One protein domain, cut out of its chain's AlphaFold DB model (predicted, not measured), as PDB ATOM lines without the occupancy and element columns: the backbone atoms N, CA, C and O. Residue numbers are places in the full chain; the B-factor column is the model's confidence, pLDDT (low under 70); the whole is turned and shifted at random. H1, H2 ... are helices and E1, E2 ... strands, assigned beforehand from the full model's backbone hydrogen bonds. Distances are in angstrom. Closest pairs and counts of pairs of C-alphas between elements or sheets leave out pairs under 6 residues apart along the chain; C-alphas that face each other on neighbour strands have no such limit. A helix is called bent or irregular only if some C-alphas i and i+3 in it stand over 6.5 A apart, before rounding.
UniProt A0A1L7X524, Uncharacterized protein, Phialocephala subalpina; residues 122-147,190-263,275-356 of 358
ATOM      1  N   ASN A 122     -26.462 -15.820 -93.579       50.72
ATOM      2  CA  ASN A 122     -25.121 -15.669 -92.992       50.72
ATOM      3  C   ASN A 122     -23.992 -15.377 -93.994       50.72
ATOM      4  O   ASN A 122     -23.032 -14.703 -93.628       50.72
ATOM      5  N   GLN A 123     -24.132 -15.751 -95.273       39.69
ATOM      6  CA  GLN A 123     -23.179 -15.294 -96.302       39.69
ATOM      7  C   GLN A 123     -23.270 -13.782 -96.523       39.69
ATOM      8  O   GLN A 123     -22.250 -13.122 -96.706       39.69
ATOM      9  N   GLU A 124     -24.484 -13.236 -96.436       42.69
ATOM     10  CA  GLU A 124     -24.717 -11.795 -96.439       42.69
ATOM     11  C   GLU A 124     -24.141 -11.161 -95.168       42.69
ATOM     12  O   GLU A 124     -23.604 -10.077 -95.236       42.69
ATOM     13  N   SER A 125     -24.120 -11.849 -94.021       53.28
ATOM     14  CA  SER A 125     -23.587 -11.288 -92.767       53.28
ATOM     15  C   SER A 125     -22.066 -11.109 -92.760       53.28
ATOM     16  O   SER A 125     -21.589 -10.099 -92.252       53.28
ATOM     17  N   LEU A 126     -21.289 -12.039 -93.331       44.09
ATOM     18  CA  LEU A 126     -19.841 -11.840 -93.486       44.09
ATOM     19  C   LEU A 126     -19.541 -10.804 -94.575       44.09
ATOM     20  O   LEU A 126     -18.656  -9.975 -94.393       44.09
ATOM     21  N   ALA A 127     -20.278 -10.841 -95.687       47.84
ATOM     22  CA  ALA A 127     -20.160  -9.841 -96.742       47.84
ATOM     23  C   ALA A 127     -20.516  -8.439 -96.226       47.84
ATOM     24  O   ALA A 127     -19.748  -7.525 -96.466       47.84
ATOM     25  N   ASN A 128     -21.576  -8.295 -95.430       50.78
ATOM     26  CA  ASN A 128     -21.992  -7.044 -94.794       50.78
ATOM     27  C   ASN A 128     -20.991  -6.602 -93.723       50.78
ATOM     28  O   ASN A 128     -20.669  -5.429 -93.652       50.78
ATOM     29  N   LEU A 129     -20.422  -7.526 -92.938       46.69
ATOM     30  CA  LEU A 129     -19.340  -7.198 -92.001       46.69
ATOM     31  C   LEU A 129     -18.104  -6.662 -92.748       46.69
ATOM     32  O   LEU A 129     -17.486  -5.700 -92.307       46.69
ATOM     33  N   LEU A 130     -17.762  -7.267 -93.890       47.47
ATOM     34  CA  LEU A 130     -16.668  -6.838 -94.767       47.47
ATOM     35  C   LEU A 130     -16.995  -5.566 -95.579       47.47
ATOM     36  O   LEU A 130     -16.071  -4.842 -95.947       47.47
ATOM     37  N   GLU A 131     -18.270  -5.310 -95.885       48.69
ATOM     38  CA  GLU A 131     -18.755  -4.140 -96.634       48.69
ATOM     39  C   GLU A 131     -18.942  -2.908 -95.736       48.69
ATOM     40  O   GLU A 131     -18.631  -1.800 -96.178       48.69
ATOM     41  N   ASP A 132     -19.382  -3.083 -94.484       43.69
ATOM     42  CA  ASP A 132     -19.647  -1.990 -93.540       43.69
ATOM     43  C   ASP A 132     -18.360  -1.406 -92.932       43.69
ATOM     44  O   ASP A 132     -18.320  -0.215 -92.611       43.69
ATOM     45  N   ASP A 133     -17.285  -2.198 -92.817       46.53
ATOM     46  CA  ASP A 133     -15.957  -1.678 -92.484       46.53
ATOM     47  C   ASP A 133     -14.833  -2.469 -93.191       46.53
ATOM     48  O   ASP A 133     -14.353  -3.488 -92.683       46.53
ATOM     49  N   PRO A 134     -14.326  -1.998 -94.350       47.88
ATOM     50  CA  PRO A 134     -13.236  -2.661 -95.075       47.88
ATOM     51  C   PRO A 134     -11.907  -2.699 -94.291       47.88
ATOM     52  O   PRO A 134     -10.905  -3.203 -94.800       47.88
ATOM     53  N   LYS A 135     -11.870  -2.171 -93.061       53.78
ATOM     54  CA  LYS A 135     -10.703  -2.167 -92.174       53.78
ATOM     55  C   LYS A 135     -10.566  -3.427 -91.317       53.78
ATOM     56  O   LYS A 135      -9.545  -3.536 -90.643       53.78
ATOM     57  N   ILE A 136     -11.526  -4.364 -91.337       57.75
ATOM     58  CA  ILE A 136     -11.546  -5.518 -90.408       57.75
ATOM     59  C   ILE A 136     -10.450  -6.555 -90.706       57.75
ATOM     60  O   ILE A 136     -10.011  -7.288 -89.820       57.75
ATOM     61  N   PHE A 137      -9.971  -6.628 -91.948       60.59
ATOM     62  CA  PHE A 137      -8.925  -7.575 -92.325       60.59
ATOM     63  C   PHE A 137      -7.875  -6.914 -93.207       60.59
ATOM     64  O   PHE A 137      -8.187  -6.328 -94.243       60.59
ATOM     65  N   LYS A 138      -6.606  -7.102 -92.850       69.25
ATOM     66  CA  LYS A 138      -5.474  -6.908 -93.751       69.25
ATOM     67  C   LYS A 138      -5.013  -8.257 -94.276       69.25
ATOM     68  O   LYS A 138      -4.760  -9.191 -93.519       69.25
ATOM     69  N   SER A 139      -4.873  -8.350 -95.592       69.31
ATOM     70  CA  SER A 139      -4.123  -9.438 -96.209       69.31
ATOM     71  C   SER A 139      -2.644  -9.062 -96.211       69.31
ATOM     72  O   SER A 139      -2.257  -8.039 -96.780       69.31
ATOM     73  N   LEU A 140      -1.822  -9.881 -95.564       67.50
ATOM     74  CA  LEU A 140      -0.373  -9.832 -95.691       67.50
ATOM     75  C   LEU A 140       0.049 -10.951 -96.637       67.50
ATOM     76  O   LEU A 140      -0.267 -12.119 -96.416       67.50
ATOM     77  N   SER A 141       0.787 -10.625 -97.696       67.12
ATOM     78  CA  SER A 141       1.298 -11.664 -98.591       67.12
ATOM     79  C   SER A 141       2.322 -12.514 -97.834       67.12
ATOM     80  O   SER A 141       3.409 -12.047 -97.502       67.12
ATOM     81  N   GLY A 142       1.959 -13.754 -97.504       51.75
ATOM     82  CA  GLY A 142       2.694 -14.539 -96.514       51.75
ATOM     83  C   GLY A 142       3.912 -15.295 -97.021       51.75
ATOM     84  O   GLY A 142       4.469 -16.126 -96.304       51.75
ATOM     85  N   SER A 143       4.292 -15.107 -98.273       54.09
ATOM     86  CA  SER A 143       5.546 -15.620 -98.809       54.09
ATOM     87  C   SER A 143       6.084 -14.625 -99.821       54.09
ATOM     88  O   SER A 143       5.323 -13.787-100.305       54.09
ATOM     89  N   LYS A 144       7.400 -14.712-100.084       52.41
ATOM     90  CA  LYS A 144       8.138 -13.996-101.137       52.41
ATOM     91  C   LYS A 144       7.161 -13.485-102.183       52.41
ATOM     92  O   LYS A 144       6.545 -14.311-102.854       52.41
ATOM     93  N   ALA A 145       7.061 -12.157-102.282       54.38
ATOM     94  CA  ALA A 145       6.245 -11.434-103.252       54.38
ATOM     95  C   ALA A 145       6.105 -12.244-104.552       54.38
ATOM     96  O   ALA A 145       7.096 -12.837-104.968       54.38
ATOM     97  N   LEU A 146       4.920 -12.338-105.170       54.66
ATOM     98  CA  LEU A 146       4.727 -13.095-106.426       54.66
ATOM     99  C   LEU A 146       5.952 -12.941-107.337       54.66
ATOM    100  O   LEU A 146       6.481 -11.843-107.411       54.66
ATOM    101  N   ALA A 147       6.433 -13.980-108.026       56.84
ATOM    102  CA  ALA A 147       7.679 -13.895-108.812       56.84
ATOM    103  C   ALA A 147       7.758 -12.650-109.736       56.84
ATOM    104  O   ALA A 147       8.836 -12.115-109.974       56.84
ATOM    105  N   VAL A 190      -8.040 -11.499-102.376       70.75
ATOM    106  CA  VAL A 190      -7.301 -12.247-101.362       70.75
ATOM    107  C   VAL A 190      -6.967 -13.621-101.932       70.75
ATOM    108  O   VAL A 190      -7.859 -14.382-102.325       70.75
ATOM    109  N   ASN A 191      -5.682 -13.954-101.992       77.00
ATOM    110  CA  ASN A 191      -5.251 -15.296-102.345       77.00
ATOM    111  C   ASN A 191      -5.260 -16.173-101.094       77.00
ATOM    112  O   ASN A 191      -4.240 -16.343-100.435       77.00
ATOM    113  N   TRP A 192      -6.407 -16.782-100.805       76.06
ATOM    114  CA  TRP A 192      -6.628 -17.606 -99.613       76.06
ATOM    115  C   TRP A 192      -5.601 -18.732 -99.379       76.06
ATOM    116  O   TRP A 192      -5.399 -19.150 -98.240       76.06
ATOM    117  N   ASN A 193      -4.924 -19.201-100.435       71.00
ATOM    118  CA  ASN A 193      -3.905 -20.248-100.334       71.00
ATOM    119  C   ASN A 193      -2.537 -19.723 -99.868       71.00
ATOM    120  O   ASN A 193      -1.702 -20.509 -99.421       71.00
ATOM    121  N   CYS A 194      -2.261 -18.429-100.045       73.56
ATOM    122  CA  CYS A 194      -0.923 -17.855 -99.864       73.56
ATOM    123  C   CYS A 194      -0.897 -16.702 -98.861       73.56
ATOM    124  O   CYS A 194       0.101 -16.536 -98.148       73.56
ATOM    125  N   ASP A 195      -1.971 -15.927 -98.824       80.00
ATOM    126  CA  ASP A 195      -2.111 -14.752 -97.987       80.00
ATOM    127  C   ASP A 195      -2.309 -15.153 -96.526       80.00
ATOM    128  O   ASP A 195      -3.004 -16.117 -96.203       80.00
ATOM    129  N   ILE A 196      -1.664 -14.393 -95.650       85.62
ATOM    130  CA  ILE A 196      -1.879 -14.414 -94.214       85.62
ATOM    131  C   ILE A 196      -2.972 -13.399 -93.932       85.62
ATOM    132  O   ILE A 196      -2.817 -12.207 -94.207       85.62
ATOM    133  N   ILE A 197      -4.077 -13.873 -93.373       86.12
ATOM    134  CA  ILE A 197      -5.156 -12.992 -92.952       86.12
ATOM    135  C   ILE A 197      -4.818 -12.465 -91.569       86.12
ATOM    136  O   ILE A 197      -4.686 -13.239 -90.621       86.12
ATOM    137  N   LEU A 198      -4.669 -11.149 -91.483       83.62
ATOM    138  CA  LEU A 198      -4.483 -10.407 -90.253       83.62
ATOM    139  C   LEU A 198      -5.794  -9.681 -89.939       83.62
ATOM    140  O   LEU A 198      -6.135  -8.723 -90.633       83.62
ATOM    141  N   PRO A 199      -6.550 -10.100 -88.924       76.88
ATOM    142  CA  PRO A 199      -7.677  -9.326 -88.443       76.88
ATOM    143  C   PRO A 199      -7.164  -7.987 -87.895       76.88
ATOM    144  O   PRO A 199      -6.343  -7.960 -86.980       76.88
ATOM    145  N   THR A 200      -7.593  -6.878 -88.488       66.31
ATOM    146  CA  THR A 200      -7.232  -5.518 -88.079       66.31
ATOM    147  C   THR A 200      -8.471  -4.782 -87.604       66.31
ATOM    148  O   THR A 200      -9.530  -4.927 -88.180       66.31
ATOM    149  N   GLY A 201      -8.387  -3.967 -86.558       55.16
ATOM    150  CA  GLY A 201      -9.481  -3.040 -86.247       55.16
ATOM    151  C   GLY A 201     -10.628  -3.568 -85.383       55.16
ATOM    152  O   GLY A 201     -11.537  -2.796 -85.094       55.16
ATOM    153  N   CYS A 202     -10.589  -4.787 -84.837       50.22
ATOM    154  CA  CYS A 202     -11.317  -4.993 -83.583       50.22
ATOM    155  C   CYS A 202     -10.418  -4.538 -82.429       50.22
ATOM    156  O   CYS A 202      -9.823  -5.361 -81.751       50.22
ATOM    157  N   ALA A 203     -10.391  -3.239 -82.117       45.91
ATOM    158  CA  ALA A 203      -9.912  -2.777 -80.800       45.91
ATOM    159  C   ALA A 203     -10.592  -3.554 -79.635       45.91
ATOM    160  O   ALA A 203     -10.088  -3.647 -78.525       45.91
ATOM    161  N   ASN A 204     -11.706  -4.225 -79.942       51.16
ATOM    162  CA  ASN A 204     -12.424  -5.170 -79.105       51.16
ATOM    163  C   ASN A 204     -12.051  -6.661 -79.307       51.16
ATOM    164  O   ASN A 204     -12.904  -7.507 -79.039       51.16
ATOM    165  N   TYR A 205     -10.844  -7.047 -79.750       53.88
ATOM    166  CA  TYR A 205     -10.417  -8.469 -79.742       53.88
ATOM    167  C   TYR A 205     -10.380  -9.061 -78.325       53.88
ATOM    168  O   TYR A 205     -10.529 -10.271 -78.138       53.88
ATOM    169  N   HIS A 206     -10.273  -8.204 -77.309       53.25
ATOM    170  CA  HIS A 206     -10.476  -8.600 -75.919       53.25
ATOM    171  C   HIS A 206     -11.930  -8.987 -75.617       53.25
ATOM    172  O   HIS A 206     -12.190  -9.759 -74.694       53.25
ATOM    173  N   THR A 207     -12.894  -8.509 -76.408       60.81
ATOM    174  CA  THR A 207     -14.279  -8.968 -76.310       60.81
ATOM    175  C   THR A 207     -14.445 -10.255 -77.113       60.81
ATOM    176  O   THR A 207     -14.069 -10.343 -78.282       60.81
ATOM    177  N   MET A 208     -15.080 -11.264 -76.513       64.94
ATOM    178  CA  MET A 208     -15.354 -12.538 -77.196       64.94
ATOM    179  C   MET A 208     -16.141 -12.370 -78.512       64.94
ATOM    180  O   MET A 208     -16.147 -13.280 -79.336       64.94
ATOM    181  N   GLY A 209     -16.829 -11.241 -78.721       74.69
ATOM    182  CA  GLY A 209     -17.659 -10.996 -79.903       74.69
ATOM    183  C   GLY A 209     -16.872 -10.972 -81.215       74.69
ATOM    184  O   GLY A 209     -17.233 -11.697 -82.142       74.69
ATOM    185  N   GLY A 210     -15.789 -10.189 -81.284       74.25
ATOM    186  CA  GLY A 210     -15.000 -10.027 -82.513       74.25
ATOM    187  C   GLY A 210     -14.268 -11.306 -82.918       74.25
ATOM    188  O   GLY A 210     -14.325 -11.729 -84.071       74.25
ATOM    189  N   PHE A 211     -13.658 -11.984 -81.943       79.50
ATOM    190  CA  PHE A 211     -12.993 -13.265 -82.172       79.50
ATOM    191  C   PHE A 211     -13.966 -14.342 -82.672       79.50
ATOM    192  O   PHE A 211     -13.680 -15.028 -83.651       79.50
ATOM    193  N   ASN A 212     -15.149 -14.452 -82.057       83.06
ATOM    194  CA  ASN A 212     -16.160 -15.416 -82.489       83.06
ATOM    195  C   ASN A 212     -16.650 -15.145 -83.915       83.06
ATOM    196  O   ASN A 212     -16.901 -16.096 -84.642       83.06
ATOM    197  N   ALA A 213     -16.780 -13.882 -84.331       80.69
ATOM    198  CA  ALA A 213     -17.179 -13.560 -85.701       80.69
ATOM    199  C   ALA A 213     -16.159 -14.086 -86.724       80.69
ATOM    200  O   ALA A 213     -16.547 -14.716 -87.705       80.69
ATOM    201  N   ILE A 214     -14.862 -13.901 -86.454       81.31
ATOM    202  CA  ILE A 214     -13.786 -14.429 -87.303       81.31
ATOM    203  C   ILE A 214     -13.833 -15.946 -87.327       81.31
ATOM    204  O   ILE A 214     -13.800 -16.543 -88.395       81.31
ATOM    205  N   MET A 215     -13.924 -16.580 -86.163       86.94
ATOM    206  CA  MET A 215     -13.900 -18.035 -86.097       86.94
ATOM    207  C   MET A 215     -15.126 -18.664 -86.766       86.94
ATOM    208  O   MET A 215     -14.971 -19.604 -87.537       86.94
ATOM    209  N   ASN A 216     -16.316 -18.086 -86.588       84.12
ATOM    210  CA  ASN A 216     -17.514 -18.518 -87.306       84.12
ATOM    211  C   ASN A 216     -17.337 -18.361 -88.822       84.12
ATOM    212  O   ASN A 216     -17.686 -19.261 -89.576       84.12
ATOM    213  N   ALA A 217     -16.726 -17.261 -89.275       79.31
ATOM    214  CA  ALA A 217     -16.398 -17.088 -90.686       79.31
ATOM    215  C   ALA A 217     -15.451 -18.190 -91.186       79.31
ATOM    216  O   ALA A 217     -15.619 -18.693 -92.297       79.31
ATOM    217  N   LEU A 218     -14.474 -18.591 -90.361       84.19
ATOM    218  CA  LEU A 218     -13.558 -19.688 -90.671       84.19
ATOM    219  C   LEU A 218     -14.288 -21.034 -90.784       84.19
ATOM    220  O   LEU A 218     -13.993 -21.797 -91.704       84.19
ATOM    221  N   GLU A 219     -15.245 -21.302 -89.893       84.31
ATOM    222  CA  GLU A 219     -16.063 -22.521 -89.886       84.31
ATOM    223  C   GLU A 219     -17.030 -22.620 -91.063       84.31
ATOM    224  O   GLU A 219     -17.189 -23.701 -91.633       84.31
ATOM    225  N   GLU A 220     -17.650 -21.508 -91.461       81.25
ATOM    226  CA  GLU A 220     -18.670 -21.445 -92.519       81.25
ATOM    227  C   GLU A 220     -18.106 -21.678 -93.940       81.25
ATOM    228  O   GLU A 220     -18.779 -21.456 -94.948       81.25
ATOM    229  N   GLY A 221     -16.877 -22.193 -94.043       66.31
ATOM    230  CA  GLY A 221     -16.257 -22.599 -95.300       66.31
ATOM    231  C   GLY A 221     -15.291 -21.568 -95.867       66.31
ATOM    232  O   GLY A 221     -15.066 -21.547 -97.083       66.31
ATOM    233  N   SER A 222     -14.693 -20.722 -95.017       70.25
ATOM    234  CA  SER A 222     -13.587 -19.889 -95.479       70.25
ATOM    235  C   SER A 222     -12.469 -20.770 -96.045       70.25
ATOM    236  O   SER A 222     -12.169 -21.854 -95.543       70.25
ATOM    237  N   ARG A 223     -11.807 -20.271 -97.086       79.69
ATOM    238  CA  ARG A 223     -10.593 -20.890 -97.630       79.69
ATOM    239  C   ARG A 223      -9.334 -20.441 -96.891       79.69
ATOM    240  O   ARG A 223      -8.241 -20.664 -97.394       79.69
ATOM    241  N   VAL A 224      -9.472 -19.763 -95.751       83.94
ATOM    242  CA  VAL A 224      -8.329 -19.230 -95.010       83.94
ATOM    243  C   VAL A 224      -7.470 -20.395 -94.550       83.94
ATOM    244  O   VAL A 224      -7.890 -21.210 -93.737       83.94
ATOM    245  N   CYS A 225      -6.254 -20.462 -95.077       87.06
ATOM    246  CA  CYS A 225      -5.286 -21.471 -94.671       87.06
ATOM    247  C   CYS A 225      -4.270 -20.935 -93.658       87.06
ATOM    248  O   CYS A 225      -3.617 -21.733 -92.987       87.06
ATOM    249  N   ARG A 226      -4.094 -19.613 -93.578       89.69
ATOM    250  CA  ARG A 226      -3.063 -18.963 -92.764       89.69
ATOM    251  C   ARG A 226      -3.668 -17.776 -92.031       89.69
ATOM    252  O   ARG A 226      -4.138 -16.831 -92.665       89.69
ATOM    253  N   LEU A 227      -3.661 -17.837 -90.707       90.44
ATOM    254  CA  LEU A 227      -4.266 -16.823 -89.853       90.44
ATOM    255  C   LEU A 227      -3.205 -16.237 -88.926       90.44
ATOM    256  O   LEU A 227      -2.574 -16.986 -88.187       90.44
ATOM    257  N   ALA A 228      -3.032 -14.918 -88.940       89.88
ATOM    258  CA  ALA A 228      -2.224 -14.220 -87.949       89.88
ATOM    259  C   ALA A 228      -3.125 -13.636 -86.860       89.88
ATOM    260  O   ALA A 228      -4.061 -12.904 -87.171       89.88
ATOM    261  N   VAL A 229      -2.842 -13.927 -85.593       87.62
ATOM    262  CA  VAL A 229      -3.559 -13.352 -84.448       87.62
ATOM    263  C   VAL A 229      -2.592 -12.859 -83.383       87.62
ATOM    264  O   VAL A 229      -1.477 -13.362 -83.245       87.62
ATOM    265  N   GLU A 230      -3.030 -11.876 -82.611       84.44
ATOM    266  CA  GLU A 230      -2.253 -11.356 -81.493       84.44
ATOM    267  C   GLU A 230      -2.098 -12.423 -80.399       84.44
ATOM    268  O   GLU A 230      -3.045 -13.160 -80.102       84.44
ATOM    269  N   TYR A 231      -0.927 -12.500 -79.763       79.75
ATOM    270  CA  TYR A 231      -0.623 -13.526 -78.757       79.75
ATOM    271  C   TYR A 231      -1.639 -13.575 -77.599       79.75
ATOM    272  O   TYR A 231      -1.964 -14.663 -77.119       79.75
ATOM    273  N   GLY A 232      -2.214 -12.435 -77.194       77.19
ATOM    274  CA  GLY A 232      -3.251 -12.367 -76.156       77.19
ATOM    275  C   GLY A 232      -4.514 -13.176 -76.489       77.19
ATOM    276  O   GLY A 232      -5.228 -13.632 -75.595       77.19
ATOM    277  N   THR A 233      -4.763 -13.443 -77.774       80.19
ATOM    278  CA  THR A 233      -5.906 -14.239 -78.250       80.19
ATOM    279  C   THR A 233      -5.626 -15.745 -78.310       80.19
ATOM    280  O   THR A 233      -6.550 -16.533 -78.531       80.19
ATOM    281  N   ALA A 234      -4.390 -16.189 -78.045       78.38
ATOM    282  CA  ALA A 234      -4.010 -17.604 -78.105       78.38
ATOM    283  C   ALA A 234      -4.867 -18.493 -77.181       78.38
ATOM    284  O   ALA A 234      -5.216 -19.622 -77.532       78.38
ATOM    285  N   PHE A 235      -5.289 -17.970 -76.026       78.06
ATOM    286  CA  PHE A 235      -6.199 -18.666 -75.109       78.06
ATOM    287  C   PHE A 235      -7.574 -18.944 -75.725       78.06
ATOM    288  O   PHE A 235      -8.163 -20.003 -75.495       78.06
ATOM    289  N   GLN A 236      -8.085 -18.006 -76.521       83.75
ATOM    290  CA  GLN A 236      -9.372 -18.147 -77.192       83.75
ATOM    291  C   GLN A 236      -9.263 -19.155 -78.342       83.75
ATOM    292  O   GLN A 236     -10.127 -20.022 -78.469       83.75
ATOM    293  N   LEU A 237      -8.156 -19.130 -79.099       82.81
ATOM    294  CA  LEU A 237      -7.840 -20.156 -80.103       82.81
ATOM    295  C   LEU A 237      -7.781 -21.553 -79.494       82.81
ATOM    296  O   LEU A 237      -8.381 -22.477 -80.035       82.81
ATOM    297  N   LYS A 238      -7.116 -21.703 -78.343       80.62
ATOM    298  CA  LYS A 238      -7.087 -22.963 -77.593       80.62
ATOM    299  C   LYS A 238      -8.496 -23.489 -77.327       80.62
ATOM    300  O   LYS A 238      -8.790 -24.653 -77.595       80.62
ATOM    301  N   TYR A 239      -9.361 -22.631 -76.793       83.38
ATOM    302  CA  TYR A 239     -10.739 -23.007 -76.499       83.38
ATOM    303  C   TYR A 239     -11.495 -23.400 -77.770       83.38
ATOM    304  O   TYR A 239     -12.231 -24.385 -77.772       83.38
ATOM    305  N   TYR A 240     -11.279 -22.668 -78.858       86.00
ATOM    306  CA  TYR A 240     -11.964 -22.912 -80.115       86.00
ATOM    307  C   TYR A 240     -11.514 -24.216 -80.783       86.00
ATOM    308  O   TYR A 240     -12.354 -25.067 -81.069       86.00
ATOM    309  N   PHE A 241     -10.204 -24.446 -80.925       83.81
ATOM    310  CA  PHE A 241      -9.662 -25.683 -81.499       83.81
ATOM    311  C   PHE A 241     -10.078 -26.933 -80.725       83.81
ATOM    312  O   PHE A 241     -10.244 -27.990 -81.325       83.81
ATOM    313  N   SER A 242     -10.298 -26.819 -79.410       79.81
ATOM    314  CA  SER A 242     -10.785 -27.946 -78.603       79.81
ATOM    315  C   SER A 242     -12.206 -28.388 -78.967       79.81
ATOM    316  O   SER A 242     -12.614 -29.503 -78.650       79.81
ATOM    317  N   LYS A 243     -12.976 -27.513 -79.620       84.06
ATOM    318  CA  LYS A 243     -14.366 -27.758 -80.009       84.06
ATOM    319  C   LYS A 243     -14.536 -27.958 -81.507       84.06
ATOM    320  O   LYS A 243     -15.421 -28.706 -81.918       84.06
ATOM    321  N   HIS A 244     -13.704 -27.286 -82.295       83.81
ATOM    322  CA  HIS A 244     -13.902 -27.123 -83.723       83.81
ATOM    323  C   HIS A 244     -12.563 -27.264 -84.463       83.81
ATOM    324  O   HIS A 244     -11.713 -26.372 -84.387       83.81
ATOM    325  N   PRO A 245     -12.338 -28.381 -85.181       80.69
ATOM    326  CA  PRO A 245     -11.154 -28.540 -86.012       80.69
ATOM    327  C   PRO A 245     -11.255 -27.616 -87.229       80.69
ATOM    328  O   PRO A 245     -11.953 -27.914 -88.198       80.69
ATOM    329  N   LEU A 246     -10.559 -26.481 -87.182       84.75
ATOM    330  CA  LEU A 246     -10.518 -25.543 -88.303       84.75
ATOM    331  C   LEU A 246      -9.591 -26.059 -89.420       84.75
ATOM    332  O   LEU A 246      -8.580 -26.711 -89.126       84.75
ATOM    333  N   PRO A 247      -9.873 -25.734 -90.697       85.56
ATOM    334  CA  PRO A 247      -9.051 -26.116 -91.847       85.56
ATOM    335  C   PRO A 247      -7.822 -25.200 -92.024       85.56
ATOM    336  O   PRO A 247      -7.470 -24.814 -93.139       85.56
ATOM    337  N   LEU A 248      -7.171 -24.822 -90.921       88.62
ATOM    338  CA  LEU A 248      -5.981 -23.975 -90.943       88.62
ATOM    339  C   LEU A 248      -4.731 -24.829 -91.179       88.62
ATOM    340  O   LEU A 248      -4.525 -25.852 -90.531       88.62
ATOM    341  N   ASN A 249      -3.864 -24.374 -92.081       90.25
ATOM    342  CA  ASN A 249      -2.531 -24.943 -92.270       90.25
ATOM    343  C   ASN A 249      -1.522 -24.300 -91.314       90.25
ATOM    344  O   ASN A 249      -0.585 -24.965 -90.869       90.25
ATOM    345  N   GLU A 250      -1.700 -23.010 -91.021       90.38
ATOM    346  CA  GLU A 250      -0.773 -22.226 -90.214       90.38
ATOM    347  C   GLU A 250      -1.502 -21.172 -89.373       90.38
ATOM    348  O   GLU A 250      -2.423 -20.499 -89.843       90.38
ATOM    349  N   VAL A 251      -1.054 -21.024 -88.130       88.88
ATOM    350  CA  VAL A 251      -1.431 -19.952 -87.213       88.88
ATOM    351  C   VAL A 251      -0.166 -19.190 -86.845       88.88
ATOM    352  O   VAL A 251       0.804 -19.779 -86.373       88.88
ATOM    353  N   ILE A 252      -0.185 -17.882 -87.048       88.00
ATOM    354  CA  ILE A 252       0.915 -16.991 -86.705       88.00
ATOM    355  C   ILE A 252       0.494 -16.199 -85.478       88.00
ATOM    356  O   ILE A 252      -0.424 -15.385 -85.542       88.00
ATOM    357  N   LEU A 253       1.150 -16.446 -84.354       85.81
ATOM    358  CA  LEU A 253       1.023 -15.605 -83.177       85.81
ATOM    359  C   LEU A 253       1.972 -14.426 -83.339       85.81
ATOM    360  O   LEU A 253       3.168 -14.627 -83.555       85.81
ATOM    361  N   TYR A 254       1.448 -13.210 -83.242       82.88
ATOM    362  CA  TYR A 254       2.281 -12.019 -83.281       82.88
ATOM    363  C   TYR A 254       2.169 -11.183 -82.013       82.88
ATOM    364  O   TYR A 254       1.138 -11.156 -81.339       82.88
ATOM    365  N   CYS A 255       3.265 -10.500 -81.706       81.06
ATOM    366  CA  CYS A 255       3.325  -9.422 -80.731       81.06
ATOM    367  C   CYS A 255       3.596  -8.116 -81.479       81.06
ATOM    368  O   CYS A 255       4.349  -8.103 -82.461       81.06
ATOM    369  N   HIS A 256       2.934  -7.043 -81.055       76.19
ATOM    370  CA  HIS A 256       3.141  -5.721 -81.624       76.19
ATOM    371  C   HIS A 256       4.401  -5.109 -81.018       76.19
ATOM    372  O   HIS A 256       4.506  -5.002 -79.802       76.19
ATOM    373  N   ILE A 257       5.336  -4.669 -81.859       69.12
ATOM    374  CA  ILE A 257       6.450  -3.847 -81.389       69.12
ATOM    375  C   ILE A 257       6.008  -2.388 -81.521       69.12
ATOM    376  O   ILE A 257       5.808  -1.939 -82.655       69.12
ATOM    377  N   PRO A 258       5.805  -1.647 -80.418       64.31
ATOM    378  CA  PRO A 258       5.464  -0.235 -80.510       64.31
ATOM    379  C   PRO A 258       6.564   0.515 -81.273       64.31
ATOM    380  O   PRO A 258       7.743   0.448 -80.926       64.31
ATOM    381  N   SER A 259       6.179   1.208 -82.343       55.75
ATOM    382  CA  SER A 259       7.054   2.125 -83.070       55.75
ATOM    383  C   SER A 259       7.045   3.470 -82.339       55.75
ATOM    384  O   SER A 259       6.156   4.282 -82.575       55.75
ATOM    385  N   GLY A 260       7.971   3.689 -81.403       60.94
ATOM    386  CA  GLY A 260       8.166   5.002 -80.775       60.94
ATOM    387  C   GLY A 260       8.504   4.973 -79.287       60.94
ATOM    388  O   GLY A 260       8.442   3.932 -78.631       60.94
ATOM    389  N   GLU A 261       8.871   6.144 -78.757       53.50
ATOM    390  CA  GLU A 261       8.995   6.368 -77.316       53.50
ATOM    391  C   GLU A 261       7.649   6.047 -76.655       53.50
ATOM    392  O   GLU A 261       6.634   6.671 -76.972       53.50
ATOM    393  N   MET A 262       7.637   5.054 -75.757       52.34
ATOM    394  CA  MET A 262       6.490   4.782 -74.887       52.34
ATOM    395  C   MET A 262       6.027   6.115 -74.279       52.34
ATOM    396  O   MET A 262       6.855   6.793 -73.656       52.34
ATOM    397  N   PRO A 263       4.758   6.527 -74.458       52.72
ATOM    398  CA  PRO A 263       4.260   7.734 -73.820       52.72
ATOM    399  C   PRO A 263       4.499   7.597 -72.317       52.72
ATOM    400  O   PRO A 263       4.148   6.583 -71.719       52.72
ATOM    401  N   ASN A 275      -7.466   2.952 -82.797       39.50
ATOM    402  CA  ASN A 275      -7.936   4.087 -83.548       39.50
ATOM    403  C   ASN A 275      -6.940   4.258 -84.686       39.50
ATOM    404  O   ASN A 275      -6.050   5.096 -84.657       39.50
ATOM    405  N   ILE A 276      -7.128   3.388 -85.678       43.47
ATOM    406  CA  ILE A 276      -7.016   3.682 -87.086       43.47
ATOM    407  C   ILE A 276      -5.632   4.269 -87.346       43.47
ATOM    408  O   ILE A 276      -5.442   5.479 -87.377       43.47
ATOM    409  N   ILE A 277      -4.623   3.408 -87.512       47.88
ATOM    410  CA  ILE A 277      -4.182   3.053 -88.870       47.88
ATOM    411  C   ILE A 277      -4.409   4.270 -89.775       47.88
ATOM    412  O   ILE A 277      -5.329   4.295 -90.600       47.88
ATOM    413  N   SER A 278      -3.616   5.324 -89.566       46.34
ATOM    414  CA  SER A 278      -3.436   6.314 -90.611       46.34
ATOM    415  C   SER A 278      -2.948   5.523 -91.825       46.34
ATOM    416  O   SER A 278      -2.216   4.538 -91.686       46.34
ATOM    417  N   GLY A 279      -3.419   5.867 -93.022       54.75
ATOM    418  CA  GLY A 279      -3.160   5.092 -94.243       54.75
ATOM    419  C   GLY A 279      -1.681   4.942 -94.635       54.75
ATOM    420  O   GLY A 279      -1.420   4.384 -95.692       54.75
ATOM    421  N   ASN A 280      -0.751   5.402 -93.794       63.28
ATOM    422  CA  ASN A 280       0.677   5.543 -94.047       63.28
ATOM    423  C   ASN A 280       1.538   4.613 -93.166       63.28
ATOM    424  O   ASN A 280       2.747   4.796 -93.073       63.28
ATOM    425  N   GLN A 281       0.946   3.647 -92.456       69.50
ATOM    426  CA  GLN A 281       1.720   2.658 -91.696       69.50
ATOM    427  C   GLN A 281       1.863   1.354 -92.477       69.50
ATOM    428  O   GLN A 281       0.872   0.704 -92.838       69.50
ATOM    429  N   ARG A 282       3.113   0.937 -92.699       75.12
ATOM    430  CA  ARG A 282       3.448  -0.340 -93.330       75.12
ATOM    431  C   ARG A 282       3.765  -1.374 -92.256       75.12
ATOM    432  O   ARG A 282       4.641  -1.173 -91.428       75.12
ATOM    433  N   TYR A 283       3.089  -2.516 -92.318       77.81
ATOM    434  CA  TYR A 283       3.292  -3.613 -91.374       77.81
ATOM    435  C   TYR A 283       4.115  -4.726 -92.007       77.81
ATOM    436  O   TYR A 283       3.927  -5.070 -93.178       77.81
ATOM    437  N   GLU A 284       4.999  -5.312 -91.214       82.56
ATOM    438  CA  GLU A 284       5.845  -6.425 -91.610       82.56
ATOM    439  C   GLU A 284       5.863  -7.481 -90.506       82.56
ATOM    440  O   GLU A 284       6.108  -7.171 -89.344       82.56
ATOM    441  N   LEU A 285       5.604  -8.738 -90.873       82.19
ATOM    442  CA  LEU A 285       5.831  -9.870 -89.982       82.19
ATOM    443  C   LEU A 285       7.291 -10.305 -90.110       82.19
ATOM    444  O   LEU A 285       7.728 -10.722 -91.184       82.19
ATOM    445  N   VAL A 286       8.033 -10.205 -89.014       83.06
ATOM    446  CA  VAL A 286       9.463 -10.505 -88.941       83.06
ATOM    447  C   VAL A 286       9.665 -11.796 -88.148       83.06
ATOM    448  O   VAL A 286       9.093 -11.967 -87.067       83.06
ATOM    449  N   ASP A 287      10.487 -12.716 -88.669       82.94
ATOM    450  CA  ASP A 287      10.919 -13.900 -87.912       82.94
ATOM    451  C   ASP A 287      11.691 -13.432 -86.673       82.94
ATOM    452  O   ASP A 287      12.646 -12.655 -86.770       82.94
ATOM    453  N   ARG A 288      11.288 -13.928 -85.499       76.88
ATOM    454  CA  ARG A 288      11.896 -13.573 -84.212       76.88
ATOM    455  C   ARG A 288      13.419 -13.722 -84.216       76.88
ATOM    456  O   ARG A 288      14.115 -12.925 -83.600       76.88
ATOM    457  N   ARG A 289      13.949 -14.755 -84.872       77.50
ATOM    458  CA  ARG A 289      15.393 -15.027 -84.926       77.50
ATOM    459  C   ARG A 289      16.119 -13.984 -85.756       77.50
ATOM    460  O   ARG A 289      17.198 -13.571 -85.359       77.50
ATOM    461  N   CYS A 290      15.522 -13.559 -86.869       78.56
ATOM    462  CA  CYS A 290      16.065 -12.475 -87.683       78.56
ATOM    463  C   CYS A 290      16.069 -11.171 -86.886       78.56
ATOM    464  O   CYS A 290      17.092 -10.512 -86.811       78.56
ATOM    465  N   PHE A 291      14.971 -10.868 -86.193       75.75
ATOM    466  CA  PHE A 291      14.884  -9.675 -85.355       75.75
ATOM    467  C   PHE A 291      15.929  -9.648 -84.230       75.75
ATOM    468  O   PHE A 291      16.568  -8.627 -84.009       75.75
ATOM    469  N   LEU A 292      16.136 -10.769 -83.530       73.31
ATOM    470  CA  LEU A 292      17.156 -10.861 -82.480       73.31
ATOM    471  C   LEU A 292      18.579 -10.726 -83.039       73.31
ATOM    472  O   LEU A 292      19.415 -10.105 -82.397       73.31
ATOM    473  N   GLN A 293      18.844 -11.266 -84.231       79.44
ATOM    474  CA  GLN A 293      20.135 -11.091 -84.906       79.44
ATOM    475  C   GLN A 293      20.375  -9.638 -85.320       79.44
ATOM    476  O   GLN A 293      21.491  -9.150 -85.152       79.44
ATOM    477  N   ASP A 294      19.346  -8.951 -85.824       76.38
ATOM    478  CA  ASP A 294      19.421  -7.525 -86.159       76.38
ATOM    479  C   ASP A 294      19.758  -6.702 -84.905       76.38
ATOM    480  O   ASP A 294      20.668  -5.882 -84.930       76.38
ATOM    481  N   ILE A 295      19.092  -6.991 -83.780       70.31
ATOM    482  CA  ILE A 295      19.370  -6.350 -82.488       70.31
ATOM    483  C   ILE A 295      20.802  -6.606 -82.045       70.31
ATOM    484  O   ILE A 295      21.495  -5.656 -81.702       70.31
ATOM    485  N   GLU A 296      21.253  -7.862 -82.014       74.12
ATOM    486  CA  GLU A 296      22.622  -8.199 -81.603       74.12
ATOM    487  C   GLU A 296      23.642  -7.430 -82.452       74.12
ATOM    488  O   GLU A 296      24.559  -6.815 -81.908       74.12
ATOM    489  N   HIS A 297      23.423  -7.378 -83.769       74.56
ATOM    490  CA  HIS A 297      24.272  -6.634 -84.689       74.56
ATOM    491  C   HIS A 297      24.280  -5.125 -84.407       74.56
ATOM    492  O   HIS A 297      25.351  -4.518 -84.353       74.56
ATOM    493  N   ASP A 298      23.110  -4.525 -84.183       71.62
ATOM    494  CA  ASP A 298      22.981  -3.099 -83.879       71.62
ATOM    495  C   ASP A 298      23.561  -2.753 -82.502       71.62
ATOM    496  O   ASP A 298      24.168  -1.697 -82.330       71.62
ATOM    497  N   THR A 299      23.441  -3.649 -81.519       68.94
ATOM    498  CA  THR A 299      23.984  -3.444 -80.166       68.94
ATOM    499  C   THR A 299      25.512  -3.401 -80.192       68.94
ATOM    500  O   THR A 299      26.116  -2.552 -79.532       68.94
ATOM    501  N   ASP A 300      26.120  -4.282 -80.992       71.44
ATOM    502  CA  ASP A 300      27.565  -4.322 -81.227       71.44
ATOM    503  C   ASP A 300      28.062  -3.088 -82.004       71.44
ATOM    504  O   ASP A 300      29.221  -2.692 -81.855       71.44
ATOM    505  N   PHE A 301      27.204  -2.470 -82.826       64.56
ATOM    506  CA  PHE A 301      27.565  -1.345 -83.694       64.56
ATOM    507  C   PHE A 301      27.320   0.042 -83.067       64.56
ATOM    508  O   PHE A 301      28.098   0.963 -83.321       64.56
ATOM    509  N   TYR A 302      26.278   0.205 -82.241       54.53
ATOM    510  CA  TYR A 302      25.790   1.511 -81.759       54.53
ATOM    511  C   TYR A 302      26.019   1.804 -80.260       54.53
ATOM    512  O   TYR A 302      25.384   2.698 -79.715       54.53
ATOM    513  N   GLU A 303      26.932   1.110 -79.572       57.44
ATOM    514  CA  GLU A 303      27.201   1.317 -78.131       57.44
ATOM    515  C   GLU A 303      25.922   1.267 -77.255       57.44
ATOM    516  O   GLU A 303      25.622   2.207 -76.525       57.44
ATOM    517  N   ALA A 304      25.185   0.148 -77.325       53.50
ATOM    518  CA  ALA A 304      24.258  -0.462 -76.340       53.50
ATOM    519  C   ALA A 304      23.223   0.375 -75.538       53.50
ATOM    520  O   ALA A 304      22.412  -0.211 -74.820       53.50
ATOM    521  N   THR A 305      23.204   1.701 -75.606       54.28
ATOM    522  CA  THR A 305      22.446   2.544 -74.669       54.28
ATOM    523  C   THR A 305      21.001   2.780 -75.105       54.28
ATOM    524  O   THR A 305      20.136   2.863 -74.235       54.28
ATOM    525  N   ASP A 306      20.710   2.749 -76.409       52.56
ATOM    526  CA  ASP A 306      19.347   2.955 -76.930       52.56
ATOM    527  C   ASP A 306      18.594   1.656 -77.275       52.56
ATOM    528  O   ASP A 306      17.364   1.623 -77.256       52.56
ATOM    529  N   VAL A 307      19.300   0.540 -77.498       53.16
ATOM    530  CA  VAL A 307      18.682  -0.768 -77.823       53.16
ATOM    531  C   VAL A 307      18.030  -1.427 -76.589       53.16
ATOM    532  O   VAL A 307      17.170  -2.299 -76.700       53.16
ATOM    533  N   ALA A 308      18.376  -0.960 -75.386       50.81
ATOM    534  CA  ALA A 308      17.959  -1.521 -74.099       50.81
ATOM    535  C   ALA A 308      16.478  -1.292 -73.714       50.81
ATOM    536  O   ALA A 308      16.079  -1.656 -72.609       50.81
ATOM    537  N   ARG A 309      15.656  -0.689 -74.584       55.00
ATOM    538  CA  ARG A 309      14.240  -0.385 -74.300       55.00
ATOM    539  C   ARG A 309      13.223  -1.314 -74.951       55.00
ATOM    540  O   ARG A 309      12.028  -1.122 -74.743       55.00
ATOM    541  N   LEU A 310      13.661  -2.329 -75.691       57.84
ATOM    542  CA  LEU A 310      12.763  -3.435 -76.005       57.84
ATOM    543  C   LEU A 310      12.424  -4.150 -74.704       57.84
ATOM    544  O   LEU A 310      13.293  -4.759 -74.079       57.84
ATOM    545  N   ASP A 311      11.162  -4.044 -74.297       63.66
ATOM    546  CA  ASP A 311      10.667  -4.741 -73.128       63.66
ATOM    547  C   ASP A 311      10.721  -6.250 -73.401       63.66
ATOM    548  O   ASP A 311       9.846  -6.853 -74.024       63.66
ATOM    549  N   LEU A 312      11.810  -6.877 -72.955       64.06
ATOM    550  CA  LEU A 312      12.012  -8.319 -73.042       64.06
ATOM    551  C   LEU A 312      10.881  -9.093 -72.344       64.06
ATOM    552  O   LEU A 312      10.742 -10.295 -72.582       64.06
ATOM    553  N   SER A 313      10.070  -8.432 -71.506       67.31
ATOM    554  CA  SER A 313       8.890  -9.040 -70.907       67.31
ATOM    555  C   SER A 313       7.831  -9.401 -71.955       67.31
ATOM    556  O   SER A 313       7.338 -10.529 -71.917       67.31
ATOM    557  N   ASP A 314       7.571  -8.557 -72.960       63.59
ATOM    558  CA  ASP A 314       6.620  -8.842 -74.048       63.59
ATOM    559  C   ASP A 314       7.081 -10.018 -74.911       63.59
ATOM    560  O   ASP A 314       6.299 -10.902 -75.292       63.59
ATOM    561  N   LEU A 315       8.391 -10.102 -75.151       66.31
ATOM    562  CA  LEU A 315       8.986 -11.259 -75.811       66.31
ATOM    563  C   LEU A 315       8.802 -12.529 -74.963       66.31
ATOM    564  O   LEU A 315       8.464 -13.586 -75.500       66.31
ATOM    565  N   GLY A 316       8.969 -12.422 -73.642       70.56
ATOM    566  CA  GLY A 316       8.709 -13.500 -72.688       70.56
ATOM    567  C   GLY A 316       7.258 -13.989 -72.719       70.56
ATOM    568  O   GLY A 316       7.019 -15.195 -72.816       70.56
ATOM    569  N   TRP A 317       6.286 -13.073 -72.719       67.00
ATOM    570  CA  TRP A 317       4.861 -13.400 -72.833       67.00
ATOM    571  C   TRP A 317       4.527 -14.098 -74.150       67.00
ATOM    572  O   TRP A 317       3.757 -15.061 -74.165       67.00
ATOM    573  N   THR A 318       5.143 -13.663 -75.247       64.19
ATOM    574  CA  THR A 318       4.939 -14.265 -76.569       64.19
ATOM    575  C   THR A 318       5.477 -15.699 -76.624       64.19
ATOM    576  O   THR A 318       4.814 -16.589 -77.160       64.19
ATOM    577  N   ILE A 319       6.648 -15.951 -76.023       69.69
ATOM    578  CA  ILE A 319       7.223 -17.302 -75.904       69.69
ATOM    579  C   ILE A 319       6.299 -18.202 -75.081       69.69
ATOM    580  O   ILE A 319       5.969 -19.305 -75.513       69.69
ATOM    581  N   MET A 320       5.818 -17.716 -73.936       73.31
ATOM    582  CA  MET A 320       4.897 -18.475 -73.093       73.31
ATOM    583  C   MET A 320       3.587 -18.797 -73.834       73.31
ATOM    584  O   MET A 320       3.101 -19.926 -73.775       73.31
ATOM    585  N   ALA A 321       3.025 -17.839 -74.577       67.19
ATOM    586  CA  ALA A 321       1.815 -18.051 -75.371       67.19
ATOM    587  C   ALA A 321       2.004 -19.132 -76.452       67.19
ATOM    588  O   ALA A 321       1.098 -19.942 -76.671       67.19
ATOM    589  N   GLN A 322       3.182 -19.187 -77.084       72.50
ATOM    590  CA  GLN A 322       3.533 -20.238 -78.039       72.50
ATOM    591  C   GLN A 322       3.545 -21.617 -77.387       72.50
ATOM    592  O   GLN A 322       2.856 -22.516 -77.861       72.50
ATOM    593  N   GLU A 323       4.274 -21.770 -76.280       78.00
ATOM    594  CA  GLU A 323       4.371 -23.041 -75.553       78.00
ATOM    595  C   GLU A 323       2.987 -23.539 -75.112       78.00
ATOM    596  O   GLU A 323       2.665 -24.723 -75.234       78.00
ATOM    597  N   MET A 324       2.126 -22.626 -74.656       74.50
ATOM    598  CA  MET A 324       0.748 -22.942 -74.282       74.50
ATOM    599  C   MET A 324      -0.103 -23.410 -75.468       74.50
ATOM    600  O   MET A 324      -0.918 -24.330 -75.307       74.50
ATOM    601  N   LEU A 325       0.045 -22.787 -76.641       71.31
ATOM    602  CA  LEU A 325      -0.696 -23.179 -77.838       71.31
ATOM    603  C   LEU A 325      -0.177 -24.507 -78.399       71.31
ATOM    604  O   LEU A 325      -0.988 -25.385 -78.687       71.31
ATOM    605  N   ASP A 326       1.140 -24.703 -78.454       77.38
ATOM    606  CA  ASP A 326       1.767 -25.957 -78.882       77.38
ATOM    607  C   ASP A 326       1.327 -27.126 -77.995       77.38
ATOM    608  O   ASP A 326       0.882 -28.160 -78.500       77.38
ATOM    609  N   GLN A 327       1.350 -26.947 -76.669       77.31
ATOM    610  CA  GLN A 327       0.874 -27.973 -75.742       77.31
ATOM    611  C   GLN A 327      -0.609 -28.286 -75.961       77.31
ATOM    612  O   GLN A 327      -1.013 -29.446 -75.951       77.31
ATOM    613  N   THR A 328      -1.421 -27.263 -76.219       72.50
ATOM    614  CA  THR A 328      -2.846 -27.443 -76.509       72.50
ATOM    615  C   THR A 328      -3.066 -28.224 -77.798       72.50
ATOM    616  O   THR A 328      -3.892 -29.130 -77.825       72.50
ATOM    617  N   LEU A 329      -2.339 -27.903 -78.868       74.31
ATOM    618  CA  LEU A 329      -2.451 -28.622 -80.134       74.31
ATOM    619  C   LEU A 329      -1.996 -30.074 -80.000       74.31
ATOM    620  O   LEU A 329      -2.615 -30.956 -80.590       74.31
ATOM    621  N   LEU A 330      -0.968 -30.337 -79.189       77.00
ATOM    622  CA  LEU A 330      -0.556 -31.696 -78.839       77.00
ATOM    623  C   LEU A 330      -1.642 -32.442 -78.059       77.00
ATOM    624  O   LEU A 330      -1.888 -33.613 -78.339       77.00
ATOM    625  N   ASP A 331      -2.299 -31.783 -77.105       73.94
ATOM    626  CA  ASP A 331      -3.389 -32.380 -76.329       73.94
ATOM    627  C   ASP A 331      -4.602 -32.692 -77.219       73.94
ATOM    628  O   ASP A 331      -5.173 -33.775 -77.120       73.94
ATOM    629  N   ILE A 332      -4.945 -31.792 -78.146       70.06
ATOM    630  CA  ILE A 332      -6.018 -31.990 -79.130       70.06
ATOM    631  C   ILE A 332      -5.665 -33.120 -80.105       70.06
ATOM    632  O   ILE A 332      -6.506 -33.964 -80.396       70.06
ATOM    633  N   ALA A 333      -4.418 -33.187 -80.578       71.94
ATOM    634  CA  ALA A 333      -3.961 -34.250 -81.474       71.94
ATOM    635  C   ALA A 333      -3.962 -35.642 -80.814       71.94
ATOM    636  O   ALA A 333      -3.955 -36.655 -81.513       71.94
ATOM    637  N   ARG A 334      -3.963 -35.707 -79.476       77.81
ATOM    638  CA  ARG A 334      -4.116 -36.953 -78.711       77.81
ATOM    639  C   ARG A 334      -5.577 -37.374 -78.535       77.81
ATOM    640  O   ARG A 334      -5.809 -38.502 -78.108       77.81
ATOM    641  N   ASP A 335      -6.545 -36.509 -78.836       76.44
ATOM    642  CA  ASP A 335      -7.963 -36.863 -78.783       76.44
ATOM    643  C   ASP A 335      -8.308 -37.804 -79.948       76.44
ATOM    644  O   ASP A 335      -8.218 -37.443 -81.123       76.44
ATOM    645  N   GLU A 336      -8.742 -39.026 -79.625       74.06
ATOM    646  CA  GLU A 336      -9.135 -40.037 -80.614       74.06
ATOM    647  C   GLU A 336     -10.253 -39.549 -81.547       74.06
ATOM    648  O   GLU A 336     -10.325 -39.970 -82.703       74.06
ATOM    649  N   LYS A 337     -11.103 -38.617 -81.091       75.31
ATOM    650  CA  LYS A 337     -12.163 -38.018 -81.921       75.31
ATOM    651  C   LYS A 337     -11.611 -37.171 -83.064       75.31
ATOM    652  O   LYS A 337     -12.325 -36.918 -84.032       75.31
ATOM    653  N   LEU A 338     -10.353 -36.751 -82.959       76.06
ATOM    654  CA  LEU A 338      -9.657 -35.899 -83.913       76.06
ATOM    655  C   LEU A 338      -8.466 -36.613 -84.562       76.06
ATOM    656  O   LEU A 338      -7.618 -35.957 -85.155       76.06
ATOM    657  N   ALA A 339      -8.433 -37.950 -84.548       76.38
ATOM    658  CA  ALA A 339      -7.317 -38.744 -85.078       76.38
ATOM    659  C   ALA A 339      -6.937 -38.442 -86.546       76.38
ATOM    660  O   ALA A 339      -5.804 -38.687 -86.954       76.38
ATOM    661  N   ASN A 340      -7.868 -37.905 -87.344       81.94
ATOM    662  CA  ASN A 340      -7.636 -37.528 -88.745       81.94
ATOM    663  C   ASN A 340      -7.359 -36.030 -88.946       81.94
ATOM    664  O   ASN A 340      -7.067 -35.608 -90.067       81.94
ATOM    665  N   TRP A 341      -7.493 -35.215 -87.902       83.88
ATOM    666  CA  TRP A 341      -7.220 -33.790 -87.986       83.88
ATOM    667  C   TRP A 341      -5.721 -33.547 -87.846       83.88
ATOM    668  O   TRP A 341      -5.074 -34.019 -86.911       83.88
ATOM    669  N   LYS A 342      -5.157 -32.802 -88.798       85.94
ATOM    670  CA  LYS A 342      -3.768 -32.367 -88.728       85.94
ATOM    671  C   LYS A 342      -3.739 -30.986 -88.072       85.94
ATOM    672  O   LYS A 342      -4.317 -30.067 -88.651       85.94
ATOM    673  N   PRO A 343      -3.075 -30.819 -86.915       84.12
ATOM    674  CA  PRO A 343      -3.002 -29.516 -86.275       84.12
ATOM    675  C   PRO A 343      -2.272 -28.508 -87.180       84.12
ATOM    676  O   PRO A 343      -1.335 -28.901 -87.894       84.12
ATOM    677  N   PRO A 344      -2.678 -27.225 -87.162       87.44
ATOM    678  CA  PRO A 344      -1.966 -26.180 -87.879       87.44
ATOM    679  C   PRO A 344      -0.546 -26.039 -87.329       87.44
ATOM    680  O   PRO A 344      -0.297 -26.239 -86.138       87.44
ATOM    681  N   LYS A 345       0.390 -25.644 -88.192       89.00
ATOM    682  CA  LYS A 345       1.704 -25.180 -87.744       89.00
ATOM    683  C   LYS A 345       1.515 -23.877 -86.960       89.00
ATOM    684  O   LYS A 345       0.867 -22.969 -87.469       89.00
ATOM    685  N   VAL A 346       2.092 -23.776 -85.767       85.00
ATOM    686  CA  VAL A 346       2.137 -22.522 -85.005       85.00
ATOM    687  C   VAL A 346       3.496 -21.875 -85.203       85.00
ATOM    688  O   VAL A 346       4.531 -22.530 -85.084       85.00
ATOM    689  N   GLU A 347       3.493 -20.591 -85.527       85.31
ATOM    690  CA  GLU A 347       4.703 -19.791 -85.643       85.31
ATOM    691  C   GLU A 347       4.562 -18.506 -84.836       85.31
ATOM    692  O   GLU A 347       3.495 -17.898 -84.815       85.31
ATOM    693  N   VAL A 348       5.637 -18.097 -84.166       80.81
ATOM    694  CA  VAL A 348       5.713 -16.793 -83.510       80.81
ATOM    695  C   VAL A 348       6.481 -15.835 -84.395       80.81
ATOM    696  O   VAL A 348       7.639 -16.084 -84.736       80.81
ATOM    697  N   MET A 349       5.842 -14.720 -84.717       83.75
ATOM    698  CA  MET A 349       6.440 -13.626 -85.468       83.75
ATOM    699  C   MET A 349       6.293 -12.319 -84.697       83.75
ATOM    700  O   MET A 349       5.499 -12.198 -83.769       83.75
ATOM    701  N   LEU A 350       7.076 -11.324 -85.081       81.88
ATOM    702  CA  LEU A 350       6.953  -9.972 -84.560       81.88
ATOM    703  C   LEU A 350       6.280  -9.112 -85.619       81.88
ATOM    704  O   LEU A 350       6.664  -9.173 -86.785       81.88
ATOM    705  N   LEU A 351       5.273  -8.331 -85.235       83.06
ATOM    706  CA  LEU A 351       4.653  -7.370 -86.137       83.06
ATOM    707  C   LEU A 351       5.387  -6.037 -85.987       83.06
ATOM    708  O   LEU A 351       5.177  -5.306 -85.019       83.06
ATOM    709  N   ARG A 352       6.276  -5.744 -86.938       80.38
ATOM    710  CA  ARG A 352       6.994  -4.472 -87.032       80.38
ATOM    711  C   ARG A 352       6.118  -3.468 -87.779       80.38
ATOM    712  O   ARG A 352       5.656  -3.747 -88.887       80.38
ATOM    713  N   CYS A 353       5.891  -2.313 -87.163       79.00
ATOM    714  CA  CYS A 353       5.232  -1.176 -87.791       79.00
ATOM    715  C   CYS A 353       6.300  -0.199 -88.295       79.00
ATOM    716  O   CYS A 353       7.199   0.174 -87.545       79.00
ATOM    717  N   HIS A 354       6.210   0.188 -89.563       77.81
ATOM    718  CA  HIS A 354       7.055   1.200 -90.184       77.81
ATOM    719  C   HIS A 354       6.208   2.443 -90.443       77.81
ATOM    720  O   HIS A 354       5.138   2.348 -91.056       77.81
ATOM    721  N   GLU A 355       6.690   3.601 -90.004       75.62
ATOM    722  CA  GLU A 355       6.135   4.890 -90.413       75.62
ATOM    723  C   GLU A 355       6.607   5.186 -91.842       75.62
ATOM    724  O   GLU A 355       7.803   5.109 -92.130       75.62
ATOM    725  N   GLU A 356       5.691   5.473 -92.772       73.56
ATOM    726  CA  GLU A 356       6.104   6.009 -94.070       73.56
ATOM    727  C   GLU A 356       6.625   7.437 -93.877       73.56
ATOM    728  O   GLU A 356       5.891   8.316 -93.419       73.56
TER     729      GLU A 356
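This is residues 122 to 147, 190 to 263 and 275 to 356 of the 358 residues of an uncharacterized protein of Phialocephala subalpina (UniProt A0A1L7X524). A strongly twisted sheet of four strands, E3, E4, E6 and E5, is curled like part of a barrel, with the helices H3 and H5 side by side on one face of it. A small two-stranded sheet, E1 and E2, sits with E2 beside E3; H1 and H4 lie toward opposite ends of the longest axis, and H2 lies between H1 and H3. The printed part has 182 residues with five named helices and six named strands, in the order H1 E1 E2 H2 E3 H3 E4 E5 H4 H5 E6, and its class is mixed, helices and strands. The larger sheet runs E3 E4 E6 E5 and is mixed; the smaller is antiparallel. The whole is compact, with a radius of gyration of the C-alphas of 17.7 A and spans of 55 by 41 by 38 A.

In the larger sheet E4, residues 250 to 257, is parallel to E3, residues 226 to 230, with N 229 and O 252 2.8 A apart. E4 is also parallel to E6, residues 345 to 355, with N 253 and O 347 2.8 A apart. E5, residues 281 to 287, is antiparallel to E6, with N 352 and O 284 2.8 A apart. H3, residues 231 to 241, H4, residues 288 to 301, and H5, residues 312 to 333, are on one face: two layers, sheet and helices. H5 lies over E4 and E6 at a height over the sheet of 9.6 A, its closest C-alphas to E4 being Thr 318 and Cys 255, 6.6 A. H3 and H5 touch at a shallow tilt of 8 degrees, the same way, closest at the C-alphas of Tyr 231 and Thr 318, 6.0 A. E3, H3 and E4 form a strand-helix-strand unit, two parallel strands with a helix between, its crossover right-handed. H4 is over none of the strands. E1, residues 137 to 141, and E2, residues 195 to 199, are antiparallel, with N 140 and O 196 2.9 A apart; the closest C-alphas of E2 and E3, Ile 196 and Arg 226, are 4.9 A apart. H2, residues 208 to 219, is close to but not clearly touching H1, residues 122 to 132, with the C-alphas of Leu 126 and Ala 217 6.9 A apart. Every O i to N i+4 pair is within hydrogen-bond range in H1, H2, H4 and H5; in H3, 5 of 7 are.

H1 begins at C-alpha 122, (-25.121, -15.669, -92.992). H5 is 31.6 A long, E6 30.5 A, E4 21.6 A, H4 19.9 A and E5 19.3 A. H3 is irregular, with C-alphas 232 and 235 7.0 A apart. E6 ends at C-alpha 355, (6.135, 4.890, -90.413).

The C-alphas farthest apart, Asn 122 and Glu 303, are 57.0 A apart. Residues 148 to 189 and 264 to 274 are not printed, with 16.8 A and 16.0 A between the C-alphas across these cuts. The link from H5 to E6 is long. The mean pLDDT of the printed part is 70.8, with 70 residues under 70, among them residues 122 to 147 and 301 to 315.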